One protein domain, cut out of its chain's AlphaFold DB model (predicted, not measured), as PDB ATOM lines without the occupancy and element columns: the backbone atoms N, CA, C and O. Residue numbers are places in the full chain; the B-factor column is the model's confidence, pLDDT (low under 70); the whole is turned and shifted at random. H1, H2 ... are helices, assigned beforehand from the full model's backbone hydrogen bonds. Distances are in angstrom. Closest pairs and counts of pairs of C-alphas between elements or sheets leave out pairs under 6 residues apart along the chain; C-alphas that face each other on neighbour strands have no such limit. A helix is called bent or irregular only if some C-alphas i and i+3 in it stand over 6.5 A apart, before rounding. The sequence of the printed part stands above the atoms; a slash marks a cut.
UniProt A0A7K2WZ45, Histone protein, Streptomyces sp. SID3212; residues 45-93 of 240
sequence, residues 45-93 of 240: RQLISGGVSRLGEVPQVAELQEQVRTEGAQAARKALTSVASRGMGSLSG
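Overview. This is residues 45 to 93 of the 240 residues of the protein "Histone protein" of Streptomyces sp. SID3212 (UniProt A0A7K2WZ45). Picture a flat, open arch of three helices joined end to end: H1 and H2 meet at a corner like a V, and the longest helix, H3, is an arm that leads away from the other end of H2. The inside of the arch is empty, and H1 and H3 stay apart. The printed part has 49 residues with three named helices, H1, H2 and H3 in that order, and no named strand; its class is all helix. It is only just extended, close to loose, with a radius of gyration of the C-alphas of 14.8 A, and the C-alphas span 46 by 24 by 9 A.

Along the chain. Begin at C-alpha 45, at (177.001, 166.616, 239.253); from there H1 runs through residues 45 to 56. Its first and last C-alphas are 16.4 A apart. After two residues, find C-alpha 59 at (163.511, 166.914, 220.235), where H2 begins; it holds residues 59 to 70 and measures 17.6 A. H2 is neither bent nor irregular, but only just: C-alphas 60 and 63 are 6.2 A apart. One residue further on, H3 takes residues 72 to 93 and runs 31.0 A to C-alpha 93 at (203.030, 176.860, 241.803).

Arrangement. Look first at the corner of H1 and H2, which touch only at the corner by their link. H1 touches H2 with residues 55 to 56 alone, and H2 touches H1 with residues 61 to 65 alone; the closest C-alphas of the two helices, those of Gly 56 and Ala 62, are 4.8 A apart. The two helices run opposite ways at a steep tilt of 61 degrees, with centres 14.1 A apart. Go on past Thr 70 and you find that H2 and H3 meet only through their link; they are near each other, with 8 pairs of C-alphas within 10 A. H1 and H3 are apart. In the backbone of H1, every O i to N i+4 pair is within hydrogen-bond range; in H2 it is 6 of 8 and in H3 17 of 18.

Size, cuts and confidence. The two C-alphas farthest apart are those of Pro 59 and Gly 93, at 46.1 A, while those of Arg 45 and Gly 93, the first and last printed, are 28.1 A apart. Residues 45 to 51, 69 to 75 and 77 to 93 stand free. The printed part has no cut, and both links, H1 to H2 and H2 to H3, are tight. In the B-factor column the mean pLDDT of the printed part is 77.7, and you will find low confidence, under 70, at residues 89 to 91 and at residue 93.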
ATOM      1  N   ARG A  45     177.102 167.753 240.174       78.44
ATOM      2  CA  ARG A  45     177.001 166.616 239.253       78.44
ATOM      3  C   ARG A  45     175.557 166.256 238.901       78.44
ATOM      4  O   ARG A  45     175.293 166.023 237.731       78.44
ATOM      5  N   GLN A  46     174.647 166.251 239.875       77.69
ATOM      6  CA  GLN A  46     173.233 165.910 239.682       77.69
ATOM      7  C   GLN A  46     172.466 167.014 238.945       77.69
ATOM      8  O   GLN A  46     171.600 166.718 238.130       77.69
ATOM      9  N   LEU A  47     172.813 168.287 239.169       79.12
ATOM     10  CA  LEU A  47     172.245 169.397 238.392       79.12
ATOM     11  C   LEU A  47     172.696 169.359 236.934       79.12
ATOM     12  O   LEU A  47     171.908 169.640 236.036       79.12
ATOM     13  N   ILE A  48     173.960 169.007 236.694       82.81
ATOM     14  CA  ILE A  48     174.488 168.867 235.338       82.81
ATOM     15  C   ILE A  48     173.871 167.644 234.659       82.81
ATOM     16  O   ILE A  48     173.365 167.781 233.552       82.81
ATOM     17  N   SER A  49     173.861 166.471 235.299       80.12
ATOM     18  CA  SER A  49     173.276 165.266 234.700       80.12
ATOM     19  C   SER A  49     171.770 165.417 234.490       80.12
ATOM     20  O   SER A  49     171.291 165.193 233.385       80.12
ATOM     21  N   GLY A  50     171.035 165.901 235.494       78.94
ATOM     22  CA  GLY A  50     169.600 166.167 235.392       78.94
ATOM     23  C   GLY A  50     169.268 167.263 234.378       78.94
ATOM     24  O   GLY A  50     168.301 167.137 233.633       78.94
ATOM     25  N   GLY A  51     170.090 168.312 234.292       79.75
ATOM     26  CA  GLY A  51     169.928 169.393 233.319       79.75
ATOM     27  C   GLY A  51     170.211 168.957 231.882       79.75
ATOM     28  O   GLY A  51     169.477 169.347 230.980       79.75
ATOM     29  N   VAL A  52     171.233 168.124 231.662       80.62
ATOM     30  CA  VAL A  52     171.562 167.568 230.340       80.62
ATOM     31  C   VAL A  52     170.499 166.568 229.891       80.62
ATOM     32  O   VAL A  52     170.076 166.637 228.741       80.62
ATOM     33  N   SER A  53     170.004 165.707 230.784       76.00
ATOM     34  CA  SER A  53     168.899 164.791 230.472       76.00
ATOM     35  C   SER A  53     167.624 165.549 230.090       76.00
ATOM     36  O   SER A  53     167.045 165.280 229.042       76.00
ATOM     37  N   ARG A  54     167.254 166.586 230.855       78.25
ATOM     38  CA  ARG A  54     166.111 167.473 230.554       78.25
ATOM     39  C   ARG A  54     166.270 168.243 229.240       78.25
ATOM     40  O   ARG A  54     165.278 168.587 228.606       78.25
ATOM     41  N   LEU A  55     167.502 168.557 228.837       75.62
ATOM     42  CA  LEU A  55     167.776 169.190 227.546       75.62
ATOM     43  C   LEU A  55     167.670 168.189 226.391       75.62
ATOM     44  O   LEU A  55     167.172 168.558 225.333       75.62
ATOM     45  N   GLY A  56     168.086 166.938 226.604       75.00
ATOM     46  CA  GLY A  56     167.943 165.847 225.637       75.00
ATOM     47  C   GLY A  56     166.489 165.430 225.388       75.00
ATOM     48  O   GLY A  56     166.166 164.950 224.307       75.00
ATOM     49  N   GLU A  57     165.586 165.684 226.339       78.44
ATOM     50  CA  GLU A  57     164.136 165.488 226.175       78.44
ATOM     51  C   GLU A  57     163.503 166.470 225.169       78.44
ATOM     52  O   GLU A  57     162.384 166.254 224.699       78.44
ATOM     53  N   VAL A  58     164.203 167.551 224.805       81.75
ATOM     54  CA  VAL A  58     163.739 168.485 223.777       81.75
ATOM     55  C   VAL A  58     164.152 167.945 222.398       81.75
ATOM     56  O   VAL A  58     165.346 167.915 222.093       81.75
ATOM     57  N   PRO A  59     163.205 167.592 221.503       71.75
ATOM     58  CA  PRO A  59     163.511 166.914 220.235       71.75
ATOM     59  C   PRO A  59     164.419 167.725 219.299       71.75
ATOM     60  O   PRO A  59     165.133 167.164 218.481       71.75
ATOM     61  N   GLN A  60     164.446 169.052 219.446       71.75
ATOM     62  CA  GLN A  60     165.319 169.947 218.673       71.75
ATOM     63  C   GLN A  60     166.766 169.985 219.190       71.75
ATOM     64  O   GLN A  60     167.650 170.489 218.505       71.75
ATOM     65  N   VAL A  61     167.007 169.511 220.415       73.69
ATOM     66  CA  VAL A  61     168.314 169.544 221.085       73.69
ATOM     67  C   VAL A  61     168.980 168.171 221.044       73.69
ATOM     68  O   VAL A  61     170.202 168.116 220.951       73.69
ATOM     69  N   ALA A  62     168.205 167.085 221.018       74.75
ATOM     70  CA  ALA A  62     168.722 165.725 220.870       74.75
ATOM     71  C   ALA A  62     169.599 165.556 219.609       74.75
ATOM     72  O   ALA A  62     170.704 165.025 219.695       74.75
ATOM     73  N   GLU A  63     169.172 166.094 218.460       70.56
ATOM     74  CA  GLU A  63     169.946 166.027 217.205       70.56
ATOM     75  C   GLU A  63     171.267 166.811 217.281       70.56
ATOM     76  O   GLU A  63     172.305 166.366 216.788       70.56
ATOM     77  N   LEU A  64     171.249 167.964 217.955       73.56
ATOM     78  CA  LEU A  64     172.442 168.781 218.191       73.56
ATOM     79  C   LEU A  64     173.380 168.121 219.209       73.56
ATOM     80  O   LEU A  64     174.598 168.232 219.095       73.56
ATOM     81  N   GLN A  65     172.828 167.427 220.203       74.19
ATOM     82  CA  GLN A  65     173.593 166.718 221.218       74.19
ATOM     83  C   GLN A  65     174.343 165.528 220.618       74.19
ATOM     84  O   GLN A  65     175.494 165.326 220.984       74.19
ATOM     85  N   GLU A  66     173.752 164.792 219.675       72.00
ATOM     86  CA  GLU A  66     174.413 163.661 219.008       72.00
ATOM     87  C   GLU A  66     175.634 164.124 218.190       72.00
ATOM     88  O   GLU A  66     176.722 163.556 218.308       72.00
ATOM     89  N   GLN A  67     175.499 165.227 217.443       74.81
ATOM     90  CA  GLN A  67     176.599 165.830 216.675       74.81
ATOM     91  C   GLN A  67     177.693 166.410 217.579       74.81
ATOM     92  O   GLN A  67     178.885 166.190 217.370       74.81
ATOM     93  N   VAL A  68     177.307 167.114 218.644       78.19
ATOM     94  CA  VAL A  68     178.267 167.685 219.600       78.19
ATOM     95  C   VAL A  68     178.921 166.598 220.460       78.19
ATOM     96  O   VAL A  68     180.069 166.749 220.868       78.19
ATOM     97  N   ARG A  69     178.246 165.482 220.737       77.94
ATOM     98  CA  ARG A  69     178.812 164.364 221.504       77.94
ATOM     99  C   ARG A  69     179.794 163.545 220.677       77.94
ATOM    100  O   ARG A  69     180.783 163.086 221.231       77.94
ATOM    101  N   THR A  70     179.567 163.372 219.383       76.31
ATOM    102  CA  THR A  70     180.479 162.607 218.518       76.31
ATOM    103  C   THR A  70     181.688 163.437 218.085       76.31
ATOM    104  O   THR A  70     182.824 163.008 218.283       76.31
ATOM    105  N   GLU A  71     181.478 164.661 217.595       78.69
ATOM    106  CA  GLU A  71     182.572 165.522 217.115       78.69
ATOM    107  C   GLU A  71     183.173 166.385 218.236       78.69
ATOM    108  O   GLU A  71     184.387 166.585 218.329       78.69
ATOM    109  N   GLY A  72     182.328 166.873 219.143       79.12
ATOM    110  CA  GLY A  72     182.737 167.771 220.220       79.12
ATOM    111  C   GLY A  72     183.305 167.064 221.449       79.12
ATOM    112  O   GLY A  72     184.107 167.676 222.154       79.12
ATOM    113  N   ALA A  73     182.987 165.789 221.716       83.88
ATOM    114  CA  ALA A  73     183.539 165.104 222.891       83.88
ATOM    115  C   ALA A  73     185.052 164.881 222.786       83.88
ATOM    116  O   ALA A  73     185.745 165.009 223.795       83.88
ATOM    117  N   GLN A  74     185.589 164.603 221.594       81.25
ATOM    118  CA  GLN A  74     187.039 164.471 221.419       81.25
ATOM    119  C   GLN A  74     187.759 165.811 221.617       81.25
ATOM    120  O   GLN A  74     188.763 165.876 222.328       81.25
ATOM    121  N   ALA A  75     187.218 166.897 221.054       85.31
ATOM    122  CA  ALA A  75     187.749 168.244 221.251       85.31
ATOM    123  C   ALA A  75     187.650 168.688 222.720       85.31
ATOM    124  O   ALA A  75     188.595 169.261 223.262       85.31
ATOM    125  N   ALA A  76     186.538 168.368 223.387       81.88
ATOM    126  CA  ALA A  76     186.332 168.645 224.801       81.88
ATOM    127  C   ALA A  76     187.305 167.858 225.681       81.88
ATOM    128  O   ALA A  76     187.925 168.454 226.553       81.88
ATOM    129  N   ARG A  77     187.501 166.555 225.435       85.44
ATOM    130  CA  ARG A  77     188.491 165.742 226.159       85.44
ATOM    131  C   ARG A  77     189.899 166.308 225.986       85.44
ATOM    132  O   ARG A  77     190.544 166.578 226.989       85.44
ATOM    133  N   LYS A  78     190.340 166.605 224.758       87.50
ATOM    134  CA  LYS A  78     191.661 167.221 224.506       87.50
ATOM    135  C   LYS A  78     191.820 168.575 225.203       87.50
ATOM    136  O   LYS A  78     192.841 168.825 225.841       87.50
ATOM    137  N   ALA A  79     190.805 169.438 225.133       86.81
ATOM    138  CA  ALA A  79     190.827 170.732 225.807       86.81
ATOM    139  C   ALA A  79     190.879 170.576 227.334       86.81
ATOM    140  O   ALA A  79     191.697 171.229 227.981       86.81
ATOM    141  N   LEU A  80     190.064 169.686 227.905       84.06
ATOM    142  CA  LEU A  80     190.040 169.402 229.340       84.06
ATOM    143  C   LEU A  80     191.358 168.793 229.819       84.06
ATOM    144  O   LEU A  80     191.882 169.265 230.821       84.06
ATOM    145  N   THR A  81     191.941 167.840 229.089       89.06
ATOM    146  CA  THR A  81     193.265 167.281 229.397       89.06
ATOM    147  C   THR A  81     194.342 168.364 229.347       89.06
ATOM    148  O   THR A  81     195.152 168.457 230.265       89.06
ATOM    149  N   SER A  82     194.307 169.264 228.353       86.62
ATOM    150  CA  SER A  82     195.250 170.392 228.268       86.62
ATOM    151  C   SER A  82     195.097 171.394 229.421       86.62
ATOM    152  O   SER A  82     196.071 171.994 229.870       86.62
ATOM    153  N   VAL A  83     193.872 171.588 229.912       82.69
ATOM    154  CA  VAL A  83     193.587 172.466 231.050       82.69
ATOM    155  C   VAL A  83     193.965 171.783 232.356       82.69
ATOM    156  O   VAL A  83     194.491 172.451 233.238       82.69
ATOM    157  N   ALA A  84     193.751 170.474 232.487       82.81
ATOM    158  CA  ALA A  84     194.141 169.697 233.657       82.81
ATOM    159  C   ALA A  84     195.669 169.656 233.813       82.81
ATOM    160  O   ALA A  84     196.171 169.917 234.906       82.81
ATOM    161  N   SER A  85     196.411 169.441 232.720       78.38
ATOM    162  CA  SER A  85     197.878 169.473 232.733       78.38
ATOM    163  C   SER A  85     198.428 170.866 233.065       78.38
ATOM    164  O   SER A  85     199.312 170.988 233.913       78.38
ATOM    165  N   ARG A  86     197.849 171.948 232.515       76.94
ATOM    166  CA  ARG A  86     198.187 173.332 232.926       76.94
ATOM    167  C   ARG A  86     197.756 173.649 234.364       76.94
ATOM    168  O   ARG A  86     198.434 174.395 235.070       76.94
ATOM    169  N   GLY A  87     196.630 173.092 234.796       76.75
ATOM    170  CA  GLY A  87     196.034 173.291 236.110       76.75
ATOM    171  C   GLY A  87     196.934 172.761 237.216       76.75
ATOM    172  O   GLY A  87     197.252 173.515 238.131       76.75
ATOM    173  N   MET A  88     197.418 171.524 237.086       72.38
ATOM    174  CA  MET A  88     198.319 170.901 238.062       72.38
ATOM    175  C   MET A  88     199.622 171.695 238.250       72.38
ATOM    176  O   MET A  88     200.014 171.948 239.386       72.38
ATOM    177  N   GLY A  89     200.233 172.198 237.170       69.38
ATOM    178  CA  GLY A  89     201.413 173.068 237.269       69.38
ATOM    179  C   GLY A  89     201.125 174.407 237.964       69.38
ATOM    180  O   GLY A  89     201.893 174.858 238.813       69.38
ATOM    181  N   SER A  90     199.979 175.030 237.663       66.62
ATOM    182  CA  SER A  90     199.587 176.317 238.261       66.62
ATOM    183  C   SER A  90     199.138 176.215 239.724       66.62
ATOM    184  O   SER A  90     199.374 177.136 240.504       66.62
ATOM    185  N   LEU A  91     198.522 175.093 240.110       66.56
ATOM    186  CA  LEU A  91     198.065 174.822 241.474       66.56
ATOM    187  C   LEU A  91     199.246 174.493 242.386       66.56
ATOM    188  O   LEU A  91     199.325 175.039 243.484       66.56
ATOM    189  N   SER A  92     200.207 173.700 241.910       70.88
ATOM    190  CA  SER A  92     201.454 173.444 242.639       70.88
ATOM    191  C   SER A  92     202.314 174.704 242.766       70.88
ATOM    192  O   SER A  92     202.856 174.967 243.836       70.88
ATOM    193  N   GLY A  93     202.372 175.549 241.729       63.53
ATOM    194  CA  GLY A  93     203.030 176.860 241.803       63.53
ATOM    195  C   GLY A  93     202.351 177.840 242.772       63.53
ATOM    196  O   GLY A  93     203.032 178.619 243.436       63.53
TER     197      GLY A  93